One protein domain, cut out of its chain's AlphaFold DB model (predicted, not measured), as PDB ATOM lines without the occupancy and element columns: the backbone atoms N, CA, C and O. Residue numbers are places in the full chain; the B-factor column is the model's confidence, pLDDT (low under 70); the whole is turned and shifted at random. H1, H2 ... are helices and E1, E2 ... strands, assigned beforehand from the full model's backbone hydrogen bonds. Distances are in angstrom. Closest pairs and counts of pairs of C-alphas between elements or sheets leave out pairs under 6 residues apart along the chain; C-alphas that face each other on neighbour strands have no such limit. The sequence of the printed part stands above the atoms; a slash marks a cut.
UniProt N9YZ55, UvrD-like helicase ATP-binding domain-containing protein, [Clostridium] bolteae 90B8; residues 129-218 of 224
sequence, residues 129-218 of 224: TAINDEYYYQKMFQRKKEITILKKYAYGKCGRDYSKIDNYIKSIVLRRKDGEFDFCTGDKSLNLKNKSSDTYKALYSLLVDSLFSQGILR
ATOM      1  N   THR A 129      84.244 -12.658  31.370       77.50
ATOM      2  CA  THR A 129      83.186 -12.155  30.486       77.50
ATOM      3  C   THR A 129      82.725 -13.234  29.513       77.50
ATOM      4  O   THR A 129      81.529 -13.362  29.269       77.50
ATOM      5  N   ALA A 130      83.650 -14.028  28.960       76.75
ATOM      6  CA  ALA A 130      83.318 -15.089  28.012       76.75
ATOM      7  C   ALA A 130      84.409 -16.168  27.951       76.75
ATOM      8  O   ALA A 130      85.595 -15.850  27.997       76.75
ATOM      9  N   ILE A 131      83.999 -17.426  27.770       80.19
ATOM     10  CA  ILE A 131      84.864 -18.546  27.370       80.19
ATOM     11  C   ILE A 131      84.293 -19.081  26.057       80.19
ATOM     12  O   ILE A 131      83.344 -19.862  26.052       80.19
ATOM     13  N   ASN A 132      84.770 -18.552  24.933       85.19
ATOM     14  CA  ASN A 132      84.243 -18.884  23.611       85.19
ATOM     15  C   ASN A 132      85.274 -18.515  22.543       85.19
ATOM     16  O   ASN A 132      85.580 -17.338  22.362       85.19
ATOM     17  N   ASP A 133      85.771 -19.513  21.822       86.88
ATOM     18  CA  ASP A 133      86.818 -19.351  20.811       86.88
ATOM     19  C   ASP A 133      86.422 -18.393  19.686       86.88
ATOM     20  O   ASP A 133      87.214 -17.540  19.289       86.88
ATOM     21  N   GLU A 134      85.191 -18.487  19.186       88.75
ATOM     22  CA  GLU A 134      84.709 -17.627  18.105       88.75
ATOM     23  C   GLU A 134      84.651 -16.162  18.552       88.75
ATOM     24  O   GLU A 134      85.200 -15.283  17.882       88.75
ATOM     25  N   TYR A 135      84.074 -15.904  19.728       90.19
ATOM     26  CA  TYR A 135      84.031 -14.568  20.322       90.19
ATOM     27  C   TYR A 135      85.437 -14.038  20.638       90.19
ATOM     28  O   TYR A 135      85.744 -12.874  20.368       90.19
ATOM     29  N   TYR A 136      86.314 -14.900  21.156       92.25
ATOM     30  CA  TYR A 136      87.711 -14.585  21.434       92.25
ATOM     31  C   TYR A 136      88.432 -14.137  20.160       92.25
ATOM     32  O   TYR A 136      89.018 -13.054  20.131       92.25
ATOM     33  N   TYR A 137      88.346 -14.916  19.075       93.06
ATOM     34  CA  TYR A 137      88.983 -14.566  17.805       93.06
ATOM     35  C   TYR A 137      88.360 -13.320  17.181       93.06
ATOM     36  O   TYR A 137      89.088 -12.465  16.678       93.06
ATOM     37  N   GLN A 138      87.040 -13.152  17.260       93.94
ATOM     38  CA  GLN A 138      86.381 -11.934  16.796       93.94
ATOM     39  C   GLN A 138      86.959 -10.694  17.500       93.94
ATOM     40  O   GLN A 138      87.334  -9.725  16.839       93.94
ATOM     41  N   LYS A 139      87.092 -10.735  18.830       95.00
ATOM     42  CA  LYS A 139      87.671  -9.646  19.634       95.00
ATOM     43  C   LYS A 139      89.157  -9.444  19.362       95.00
ATOM     44  O   LYS A 139      89.610  -8.305  19.252       95.00
ATOM     45  N   MET A 140      89.899 -10.531  19.179       94.94
ATOM     46  CA  MET A 140      91.311 -10.502  18.818       94.94
ATOM     47  C   MET A 140      91.530  -9.761  17.489       94.94
ATOM     48  O   MET A 140      92.318  -8.820  17.422       94.94
ATOM     49  N   PHE A 141      90.793 -10.126  16.435       95.12
ATOM     50  CA  PHE A 141      90.957  -9.533  15.104       95.12
ATOM     51  C   PHE A 141      90.357  -8.119  14.964       95.12
ATOM     52  O   PHE A 141      90.676  -7.413  14.004       95.12
ATOM     53  N   GLN A 142      89.558  -7.653  15.934       95.94
ATOM     54  CA  GLN A 142      89.133  -6.245  16.029       95.94
ATOM     55  C   GLN A 142      90.294  -5.299  16.386       95.94
ATOM     56  O   GLN A 142      90.262  -4.121  16.027       95.94
ATOM     57  N   ARG A 143      91.353  -5.799  17.037       96.38
ATOM     58  CA  ARG A 143      92.557  -5.031  17.398       96.38
ATOM     59  C   ARG A 143      93.495  -4.862  16.198       96.38
ATOM     60  O   ARG A 143      94.579  -5.437  16.127       96.38
ATOM     61  N   LYS A 144      93.054  -4.083  15.204       95.75
ATOM     62  CA  LYS A 144      93.733  -3.995  13.899       95.75
ATOM     63  C   LYS A 144      95.194  -3.549  13.993       95.75
ATOM     64  O   LYS A 144      96.017  -4.087  13.261       95.75
ATOM     65  N   LYS A 145      95.529  -2.620  14.895       96.50
ATOM     66  CA  LYS A 145      96.902  -2.117  15.073       96.50
ATOM     67  C   LYS A 145      97.855  -3.240  15.490       96.50
ATOM     68  O   LYS A 145      98.876  -3.453  14.838       96.50
ATOM     69  N   GLU A 146      97.507  -3.968  16.544       97.31
ATOM     70  CA  GLU A 146      98.267  -5.104  17.059       97.31
ATOM     71  C   GLU A 146      98.351  -6.208  16.003       97.31
ATOM     72  O   GLU A 146      99.442  -6.669  15.673       97.31
ATOM     73  N   ILE A 147      97.221  -6.565  15.387       95.75
ATOM     74  CA  ILE A 147      97.157  -7.609  14.359       95.75
ATOM     75  C   ILE A 147      98.044  -7.286  13.157       95.75
ATOM     76  O   ILE A 147      98.723  -8.178  12.658       95.75
ATOM     77  N   THR A 148      98.114  -6.034  12.701       95.38
ATOM     78  CA  THR A 148      99.021  -5.647  11.608       95.38
ATOM     79  C   THR A 148     100.487  -5.915  11.958       95.38
ATOM     80  O   THR A 148     101.241  -6.391  11.108       95.38
ATOM     81  N   ILE A 149     100.900  -5.654  13.201       95.69
ATOM     82  CA  ILE A 149     102.258  -5.956  13.676       95.69
ATOM     83  C   ILE A 149     102.473  -7.475  13.728       95.69
ATOM     84  O   ILE A 149     103.492  -7.975  13.246       95.69
ATOM     85  N   LEU A 150     101.493  -8.223  14.241       94.81
ATOM     86  CA  LEU A 150     101.575  -9.682  14.343       94.81
ATOM     87  C   LEU A 150     101.584 -10.373  12.978       94.81
ATOM     88  O   LEU A 150     102.309 -11.349  12.813       94.81
ATOM     89  N   LYS A 151     100.876  -9.845  11.973       93.44
ATOM     90  CA  LYS A 151     100.925 -10.361  10.595       93.44
ATOM     91  C   LYS A 151     102.326 -10.248   9.996       93.44
ATOM     92  O   LYS A 151     102.775 -11.193   9.357       93.44
ATOM     93  N   LYS A 152     103.050  -9.150  10.252       92.38
ATOM     94  CA  LYS A 152     104.456  -9.001   9.818       92.38
ATOM     95  C   LYS A 152     105.364 -10.034  10.486       92.38
ATOM     96  O   LYS A 152     106.191 -10.644   9.817       92.38
ATOM     97  N   TYR A 153     105.185 -10.257  11.788       92.31
ATOM     98  CA  TYR A 153     105.934 -11.281  12.521       92.31
ATOM     99  C   TYR A 153     105.630 -12.697  12.002       92.31
ATOM    100  O   TYR A 153     106.548 -13.453  11.690       92.31
ATOM    101  N   ALA A 154     104.348 -13.034  11.849       92.50
ATOM    102  CA  ALA A 154     103.877 -14.330  11.371       92.50
ATOM    103  C   ALA A 154     104.291 -14.613   9.919       92.50
ATOM    104  O   ALA A 154     104.638 -15.745   9.592       92.50
ATOM    105  N   TYR A 155     104.351 -13.591   9.059       89.81
ATOM    106  CA  TYR A 155     104.879 -13.717   7.696       89.81
ATOM    107  C   TYR A 155     106.312 -14.272   7.690       89.81
ATOM    108  O   TYR A 155     106.626 -15.174   6.916       89.81
ATOM    109  N   GLY A 156     107.162 -13.810   8.617       86.38
ATOM    110  CA  GLY A 156     108.522 -14.329   8.798       86.38
ATOM    111  C   GLY A 156     108.596 -15.773   9.312       86.38
ATOM    112  O   GLY A 156     109.673 -16.361   9.304       86.38
ATOM    113  N   LYS A 157     107.476 -16.354   9.764       87.69
ATOM    114  CA  LYS A 157     107.377 -17.742  10.248       87.69
ATOM    115  C   LYS A 157     106.690 -18.674   9.248       87.69
ATOM    116  O   LYS A 157     107.057 -19.841   9.173       87.69
ATOM    117  N   CYS A 158     105.713 -18.172   8.495       85.69
ATOM    118  CA  CYS A 158     104.833 -18.979   7.645       85.69
ATOM    119  C   CYS A 158     105.032 -18.769   6.133       85.69
ATOM    120  O   CYS A 158     104.500 -19.548   5.343       85.69
ATOM    121  N   GLY A 159     105.773 -17.739   5.708       77.31
ATOM    122  CA  GLY A 159     105.930 -17.390   4.293       77.31
ATOM    123  C   GLY A 159     104.707 -16.672   3.698       77.31
ATOM    124  O   GLY A 159     103.923 -16.052   4.411       77.31
ATOM    125  N   ARG A 160     104.552 -16.726   2.363       69.88
ATOM    126  CA  ARG A 160     103.573 -15.929   1.580       69.88
ATOM    127  C   ARG A 160     102.105 -16.371   1.677       69.88
ATOM    128  O   ARG A 160     101.249 -15.732   1.070       69.88
ATOM    129  N   ASP A 161     101.801 -17.439   2.404       78.31
ATOM    130  CA  ASP A 161     100.443 -17.976   2.494       78.31
ATOM    131  C   ASP A 161      99.638 -17.271   3.597       78.31
ATOM    132  O   ASP A 161      99.772 -17.561   4.789       78.31
ATOM    133  N   TYR A 162      98.775 -16.341   3.186       71.75
ATOM    134  CA  TYR A 162      97.930 -15.565   4.095       71.75
ATOM    135  C   TYR A 162      96.967 -16.419   4.927       71.75
ATOM    136  O   TYR A 162      96.651 -16.029   6.052       71.75
ATOM    137  N   SER A 163      96.547 -17.591   4.435       74.88
ATOM    138  CA  SER A 163      95.682 -18.495   5.203       74.88
ATOM    139  C   SER A 163      96.410 -19.078   6.424       74.88
ATOM    140  O   SER A 163      95.816 -19.265   7.486       74.88
ATOM    141  N   LYS A 164      97.731 -19.277   6.316       85.62
ATOM    142  CA  LYS A 164      98.586 -19.761   7.409       85.62
ATOM    143  C   LYS A 164      98.943 -18.672   8.411       85.62
ATOM    144  O   LYS A 164      99.143 -18.985   9.579       85.62
ATOM    145  N   ILE A 165      98.991 -17.410   7.983       90.44
ATOM    146  CA  ILE A 165      99.313 -16.270   8.855       90.44
ATOM    147  C   ILE A 165      98.262 -16.110   9.955       90.44
ATOM    148  O   ILE A 165      98.615 -16.051  11.132       90.44
ATOM    149  N   ASP A 166      96.980 -16.069   9.592       90.75
ATOM    150  CA  ASP A 166      95.913 -15.887  10.581       90.75
ATOM    151  C   ASP A 166      95.805 -17.111  11.503       90.75
ATOM    152  O   ASP A 166      95.633 -16.951  12.709       90.75
ATOM    153  N   ASN A 167      96.004 -18.323  10.973       90.50
ATOM    154  CA  ASN A 167      96.056 -19.544  11.781       90.50
ATOM    155  C   ASN A 167      97.251 -19.562  12.745       90.50
ATOM    156  O   ASN A 167      97.102 -19.983  13.889       90.50
ATOM    157  N   TYR A 168      98.415 -19.061  12.326       91.69
ATOM    158  CA  TYR A 168      99.573 -18.919  13.206       91.69
ATOM    159  C   TYR A 168      99.314 -17.906  14.319       91.69
ATOM    160  O   TYR A 168      99.635 -18.161  15.470       91.69
ATOM    161  N   ILE A 169      98.692 -16.767  14.009       93.44
ATOM    162  CA  ILE A 169      98.317 -15.784  15.033       93.44
ATOM    163  C   ILE A 169      97.330 -16.407  16.029       93.44
ATOM    164  O   ILE A 169      97.515 -16.265  17.236       93.44
ATOM    165  N   LYS A 170      96.321 -17.137  15.533       92.00
ATOM    166  CA  LYS A 170      95.363 -17.868  16.372       92.00
ATOM    167  C   LYS A 170      96.036 -18.937  17.231       92.00
ATOM    168  O   LYS A 170      95.560 -19.172  18.330       92.00
ATOM    169  N   SER A 171      97.132 -19.558  16.800       91.31
ATOM    170  CA  SER A 171      97.818 -20.582  17.602       91.31
ATOM    171  C   SER A 171      98.690 -20.019  18.729       91.31
ATOM    172  O   SER A 171      99.159 -20.790  19.566       91.31
ATOM    173  N   ILE A 172      98.896 -18.697  18.796       93.06
ATOM    174  CA  ILE A 172      99.629 -18.062  19.898       93.06
ATOM    175  C   ILE A 172      98.757 -18.068  21.156       93.06
ATOM    176  O   ILE A 172      97.605 -17.633  21.131       93.06
ATOM    177  N   VAL A 173      99.303 -18.563  22.263       89.81
ATOM    178  CA  VAL A 173      98.656 -18.691  23.572       89.81
ATOM    179  C   VAL A 173      99.375 -17.796  24.579       89.81
ATOM    180  O   VAL A 173     100.600 -17.681  24.553       89.81
ATOM    181  N   LEU A 174      98.604 -17.176  25.476       89.75
ATOM    182  CA  LEU A 174      99.124 -16.541  26.684       89.75
ATOM    183  C   LEU A 174      99.277 -17.600  27.781       89.75
ATOM    184  O   LEU A 174      98.302 -18.261  28.133       89.75
ATOM    185  N   ARG A 175     100.474 -17.722  28.348       86.44
ATOM    186  CA  ARG A 175     100.788 -18.631  29.458       86.44
ATOM    187  C   ARG A 175     101.375 -17.844  30.626       86.44
ATOM    188  O   ARG A 175     101.960 -16.779  30.429       86.44
ATOM    189  N   ARG A 176     101.251 -18.369  31.846       82.56
ATOM    190  CA  ARG A 176     102.053 -17.914  32.987       82.56
ATOM    191  C   ARG A 176     103.203 -18.878  33.230       82.56
ATOM    192  O   ARG A 176     102.968 -20.064  33.401       82.56
ATOM    193  N   LYS A 177     104.428 -18.364  33.272       80.50
ATOM    194  CA  LYS A 177     105.630 -19.132  33.599       80.50
ATOM    195  C   LYS A 177     106.431 -18.362  34.643       80.50
ATOM    196  O   LYS A 177     106.705 -17.184  34.446       80.50
ATOM    197  N   ASP A 178     106.736 -19.010  35.766       83.00
ATOM    198  CA  ASP A 178     107.500 -18.423  36.881       83.00
ATOM    199  C   ASP A 178     106.921 -17.085  37.394       83.00
ATOM    200  O   ASP A 178     107.638 -16.173  37.791       83.00
ATOM    201  N   GLY A 179     105.591 -16.948  37.361       80.38
ATOM    202  CA  GLY A 179     104.881 -15.735  37.785       80.38
ATOM    203  C   GLY A 179     104.813 -14.611  36.742       80.38
ATOM    204  O   GLY A 179     104.074 -13.650  36.955       80.38
ATOM    205  N   GLU A 180     105.490 -14.740  35.600       84.75
ATOM    206  CA  GLU A 180     105.424 -13.788  34.489       84.75
ATOM    207  C   GLU A 180     104.554 -14.292  33.326       84.75
ATOM    208  O   GLU A 180     104.282 -15.486  33.185       84.75
ATOM    209  N   PHE A 181     104.108 -13.365  32.473       87.94
ATOM    210  CA  PHE A 181     103.429 -13.701  31.223       87.94
ATOM    211  C   PHE A 181     104.430 -14.103  30.136       87.94
ATOM    212  O   PHE A 181     105.386 -13.377  29.854       87.94
ATOM    213  N   ASP A 182     104.141 -15.226  29.487       90.62
ATOM    214  CA  ASP A 182     104.853 -15.775  28.338       90.62
ATOM    215  C   ASP A 182     103.883 -15.988  27.164       90.62
ATOM    216  O   ASP A 182     102.678 -16.178  27.354       90.62
ATOM    217  N   PHE A 183     104.411 -15.970  25.942       93.06
ATOM    218  CA  PHE A 183     103.645 -16.196  24.719       93.06
ATOM    219  C   PHE A 183     104.201 -17.418  24.001       93.06
ATOM    220  O   PHE A 183     105.386 -17.447  23.668       93.06
ATOM    221  N   CYS A 184     103.366 -18.415  23.722       91.44
ATOM    222  CA  CYS A 184     103.814 -19.682  23.148       91.44
ATOM    223  C   CYS A 184     102.931 -20.161  21.995       91.44
ATOM    224  O   CYS A 184     101.799 -19.719  21.830       91.44
ATOM    225  N   THR A 185     103.464 -21.071  21.186       89.56
ATOM    226  CA  THR A 185     102.698 -21.865  20.214       89.56
ATOM    227  C   THR A 185     102.909 -23.332  20.561       89.56
ATOM    228  O   THR A 185     104.050 -23.808  20.508       89.56
ATOM    229  N   GLY A 186     101.843 -24.032  20.957       84.69
ATOM    230  CA  GLY A 186     101.987 -25.294  21.689       84.69
ATOM    231  C   GLY A 186     102.846 -25.083  22.942       84.69
ATOM    232  O   GLY A 186     102.714 -24.066  23.623       84.69
ATOM    233  N   ASP A 187     103.802 -25.976  23.188       83.31
ATOM    234  CA  ASP A 187     104.646 -25.915  24.393       83.31
ATOM    235  C   ASP A 187     105.824 -24.930  24.290       83.31
ATOM    236  O   ASP A 187     106.467 -24.598  25.293       83.31
ATOM    237  N   LYS A 188     106.119 -24.438  23.080       88.81
ATOM    238  CA  LYS A 188     107.316 -23.639  22.789       88.81
ATOM    239  C   LYS A 188     107.036 -22.144  22.911       88.81
ATOM    240  O   LYS A 188     106.197 -21.609  22.185       88.81
ATOM    241  N   SER A 189     107.788 -21.465  23.777       91.62
ATOM    242  CA  SER A 189     107.792 -20.000  23.863       91.62
ATOM    243  C   SER A 189     108.221 -19.378  22.534       91.62
ATOM    244  O   SER A 189     109.087 -19.900  21.822       91.62
ATOM    245  N   LEU A 190     107.617 -18.245  22.190       92.06
ATOM    246  CA  LEU A 190     107.978 -17.479  21.010       92.06
ATOM    247  C   LEU A 190     109.374 -16.874  21.186       92.06
ATOM    248  O   LEU A 190     109.691 -16.277  22.212       92.06
ATOM    249  N   ASN A 191     110.200 -16.969  20.145       89.44
ATOM    250  CA  ASN A 191     111.505 -16.313  20.117       89.44
ATOM    251  C   ASN A 191     111.329 -14.816  19.798       89.44
ATOM    252  O   ASN A 191     111.335 -14.410  18.632       89.44
ATOM    253  N   LEU A 192     111.096 -14.021  20.845       90.75
ATOM    254  CA  LEU A 192     110.926 -12.571  20.787       90.75
ATOM    255  C   LEU A 192     112.227 -11.872  21.193       90.75
ATOM    256  O   LEU A 192     112.880 -12.274  22.149       90.75
ATOM    257  N   LYS A 193     112.581 -10.785  20.497       86.31
ATOM    258  CA  LYS A 193     113.862 -10.085  20.700       86.31
ATOM    259  C   LYS A 193     114.043  -9.569  22.133       86.31
ATOM    260  O   LYS A 193     115.112  -9.721  22.707       86.31
ATOM    261  N   ASN A 194     113.028  -8.886  22.663       90.00
ATOM    262  CA  ASN A 194     112.982  -8.335  24.021       90.00
ATOM    263  C   ASN A 194     111.579  -7.775  24.324       90.00
ATOM    264  O   ASN A 194     110.751  -7.612  23.417       90.00
ATOM    265  N   LYS A 195     111.341  -7.412  25.594       90.31
ATOM    266  CA  LYS A 195     110.080  -6.805  26.061       90.31
ATOM    267  C   LYS A 195     109.787  -5.423  25.439       90.31
ATOM    268  O   LYS A 195     108.652  -4.962  25.471       90.31
ATOM    269  N   SER A 196     110.782  -4.752  24.845       91.94
ATOM    270  CA  SER A 196     110.606  -3.441  24.201       91.94
ATOM    271  C   SER A 196     110.271  -3.510  22.706       91.94
ATOM    272  O   SER A 196     109.892  -2.484  22.132       91.94
ATOM    273  N   SER A 197     110.367  -4.691  22.090       94.62
ATOM    274  CA  SER A 197     110.064  -4.912  20.675       94.62
ATOM    275  C   SER A 197     108.584  -4.690  20.356       94.62
ATOM    276  O   SER A 197     107.707  -4.988  21.170       94.62
ATOM    277  N   ASP A 198     108.301  -4.217  19.142       95.81
ATOM    278  CA  ASP A 198     106.927  -3.966  18.691       95.81
ATOM    279  C   ASP A 198     106.067  -5.232  18.734       95.81
ATOM    280  O   ASP A 198     104.903  -5.171  19.119       95.81
ATOM    281  N   THR A 199     106.641  -6.395  18.405       95.38
ATOM    282  CA  THR A 199     105.938  -7.682  18.478       95.38
ATOM    283  C   THR A 199     105.555  -8.036  19.910       95.38
ATOM    284  O   THR A 199     104.409  -8.411  20.143       95.38
ATOM    285  N   TYR A 200     106.473  -7.892  20.874       96.12
ATOM    286  CA  TYR A 200     106.161  -8.167  22.278       96.12
ATOM    287  C   TYR A 200     105.077  -7.219  22.792       96.12
ATOM    288  O   TYR A 200     104.089  -7.670  23.362       96.12
ATOM    289  N   LYS A 201     105.217  -5.913  22.534       96.81
ATOM    290  CA  LYS A 201     104.224  -4.905  22.938       96.81
ATOM    291  C   LYS A 201     102.854  -5.167  22.314       96.81
ATOM    292  O   LYS A 201     101.846  -5.033  22.998       96.81
ATOM    293  N   ALA A 202     102.810  -5.569  21.042       97.38
ATOM    294  CA  ALA A 202     101.568  -5.927  20.367       97.38
ATOM    295  C   ALA A 202     100.917  -7.174  20.984       97.38
ATOM    296  O   ALA A 202      99.713  -7.162  21.222       97.38
ATOM    297  N   LEU A 203     101.696  -8.221  21.284       97.06
ATOM    298  CA  LEU A 203     101.196  -9.418  21.968       97.06
ATOM    299  C   LEU A 203     100.682  -9.099  23.372       97.06
ATOM    300  O   LEU A 203      99.606  -9.560  23.735       97.06
ATOM    301  N   TYR A 204     101.413  -8.291  24.137       95.50
ATOM    302  CA  TYR A 204     101.026  -7.912  25.493       95.50
ATOM    303  C   TYR A 204      99.744  -7.072  25.495       95.50
ATOM    304  O   TYR A 204      98.773  -7.452  26.143       95.50
ATOM    305  N   SER A 205      99.685  -6.017  24.674       96.50
ATOM    306  CA  SER A 205      98.481  -5.185  24.501       96.50
ATOM    307  C   SER A 205      97.259  -6.025  24.103       96.50
ATOM    308  O   SER A 205      96.157  -5.858  24.628       96.50
ATOM    309  N   LEU A 206      97.445  -6.968  23.174       96.81
ATOM    310  CA  LEU A 206      96.365  -7.797  22.652       96.81
ATOM    311  C   LEU A 206      95.908  -8.868  23.646       96.81
ATOM    312  O   LEU A 206      94.723  -8.977  23.945       96.81
ATOM    313  N   LEU A 207      96.828  -9.698  24.123       93.81
ATOM    314  CA  LEU A 207      96.486 -10.892  24.885       93.81
ATOM    315  C   LEU A 207      96.305 -10.578  26.368       93.81
ATOM    316  O   LEU A 207      95.382 -11.114  26.968       93.81
ATOM    317  N   VAL A 208      97.129  -9.695  26.939       91.25
ATOM    318  CA  VAL A 208      97.090  -9.348  28.367       91.25
ATOM    319  C   VAL A 208      96.138  -8.180  28.611       91.25
ATOM    320  O   VAL A 208      95.118  -8.351  29.277       91.25
ATOM    321  N   ASP A 209      96.423  -7.012  28.030       92.38
ATOM    322  CA  ASP A 209      95.703  -5.774  28.364       92.38
ATOM    323  C   ASP A 209      94.303  -5.698  27.748       92.38
ATOM    324  O   ASP A 209      93.477  -4.899  28.195       92.38
ATOM    325  N   SER A 210      94.013  -6.515  26.730       91.62
ATOM    326  CA  SER A 210      92.710  -6.539  26.065       91.62
ATOM    327  C   SER A 210      91.894  -7.784  26.378       91.62
ATOM    328  O   SER A 210      90.795  -7.656  26.898       91.62
ATOM    329  N   LEU A 211      92.353  -8.971  25.974       91.81
ATOM    330  CA  LEU A 211      91.518 -10.173  26.052       91.81
ATOM    331  C   LEU A 211      91.474 -10.710  27.483       91.81
ATOM    332  O   LEU A 211      90.398 -10.814  28.070       91.81
ATOM    333  N   PHE A 212      92.643 -10.965  28.069       87.56
ATOM    334  CA  PHE A 212      92.752 -11.514  29.414       87.56
ATOM    335  C   PHE A 212      92.203 -10.561  30.485       87.56
ATOM    336  O   PHE A 212      91.402 -10.995  31.309       87.56
ATOM    337  N   SER A 213      92.548  -9.266  30.433       85.19
ATOM    338  CA  SER A 213      92.076  -8.256  31.399       85.19
ATOM    339  C   SER A 213      90.549  -8.081  31.433       85.19
ATOM    340  O   SER A 213      89.977  -7.696  32.450       85.19
ATOM    341  N   GLN A 214      89.884  -8.359  30.307       87.12
ATOM    342  CA  GLN A 214      88.429  -8.312  30.167       87.12
ATOM    343  C   GLN A 214      87.779  -9.670  30.465       87.12
ATOM    344  O   GLN A 214      86.572  -9.818  30.295       87.12
ATOM    345  N   GLY A 215      88.554 -10.681  30.870       81.94
ATOM    346  CA  GLY A 215      88.060 -12.032  31.112       81.94
ATOM    347  C   GLY A 215      87.514 -12.718  29.858       81.94
ATOM    348  O   GLY A 215      86.553 -13.481  29.952       81.94
ATOM    349  N   ILE A 216      88.066 -12.410  28.682       87.38
ATOM    350  CA  ILE A 216      87.725 -13.052  27.410       87.38
ATOM    351  C   ILE A 216      88.749 -14.160  27.176       87.38
ATOM    352  O   ILE A 216      89.909 -13.896  26.860       87.38
ATOM    353  N   LEU A 217      88.315 -15.403  27.350       84.56
ATOM    354  CA  LEU A 217      89.145 -16.600  27.274       84.56
ATOM    355  C   LEU A 217      88.662 -17.511  26.135       84.56
ATOM    356  O   LEU A 217      87.534 -17.399  25.648       84.56
ATOM    357  N   ARG A 218      89.530 -18.430  25.727       84.00
ATOM    358  CA  ARG A 218      89.231 -19.522  24.793       84.00
ATOM    359  C   ARG A 218      89.348 -20.869  25.508       84.00
ATOM    360  O   ARG A 218      89.962 -20.917  26.572       84.00
TER     361      ARG A 218
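Overview. This is residues 129 to 218 of the 224 residues of the protein "UvrD-like helicase ATP-binding domain-containing protein" of [Clostridium] bolteae 90B8 (UniProt N9YZ55). An antiparallel two-stranded hairpin, E1 and E2, has H4 packed on it; H1 and H2 pack on H4 at steep tilts, and H3 crosses H2 and leads straight into E1. The 90 printed residues, with helices and strands in the order H1 H2 H3 E1 E2 H4, are mostly helix. The whole is compact, radius of gyration of the C-alphas 12.5 A, spanning 35 by 29 by 24 A.

Along the chain. Find C-alpha 172 at (99.629, -18.062, 19.898), where E1, residues 172 to 177, begins; E2 is residues 180 to 185. H4, residues 198 to 212, 19.3 A, ends at (92.752, -11.514, 29.414). H1 is residues 133 to 142, H2 144 to 158, 19.7 A, and H3 162 to 171.

Arrangement. In the hairpin, N 175 and O 182 are within hydrogen-bond range, 2.9 A. H4's closest C-alpha pair with E1 is Leu 174 and Leu 207, 6.5 A. H4 touches H2, closest C-alphas Glu 146 and Ala 202, 4.7 A. O i to N i+4 pairs are within range throughout H1, 9 of 11 in H2, 4 of 6 in H3, 7 of 11 in H4.

Size, cuts and confidence. The printed part has no cut. The link E2 to H4 is long. Residue 160 is under 70 in pLDDT.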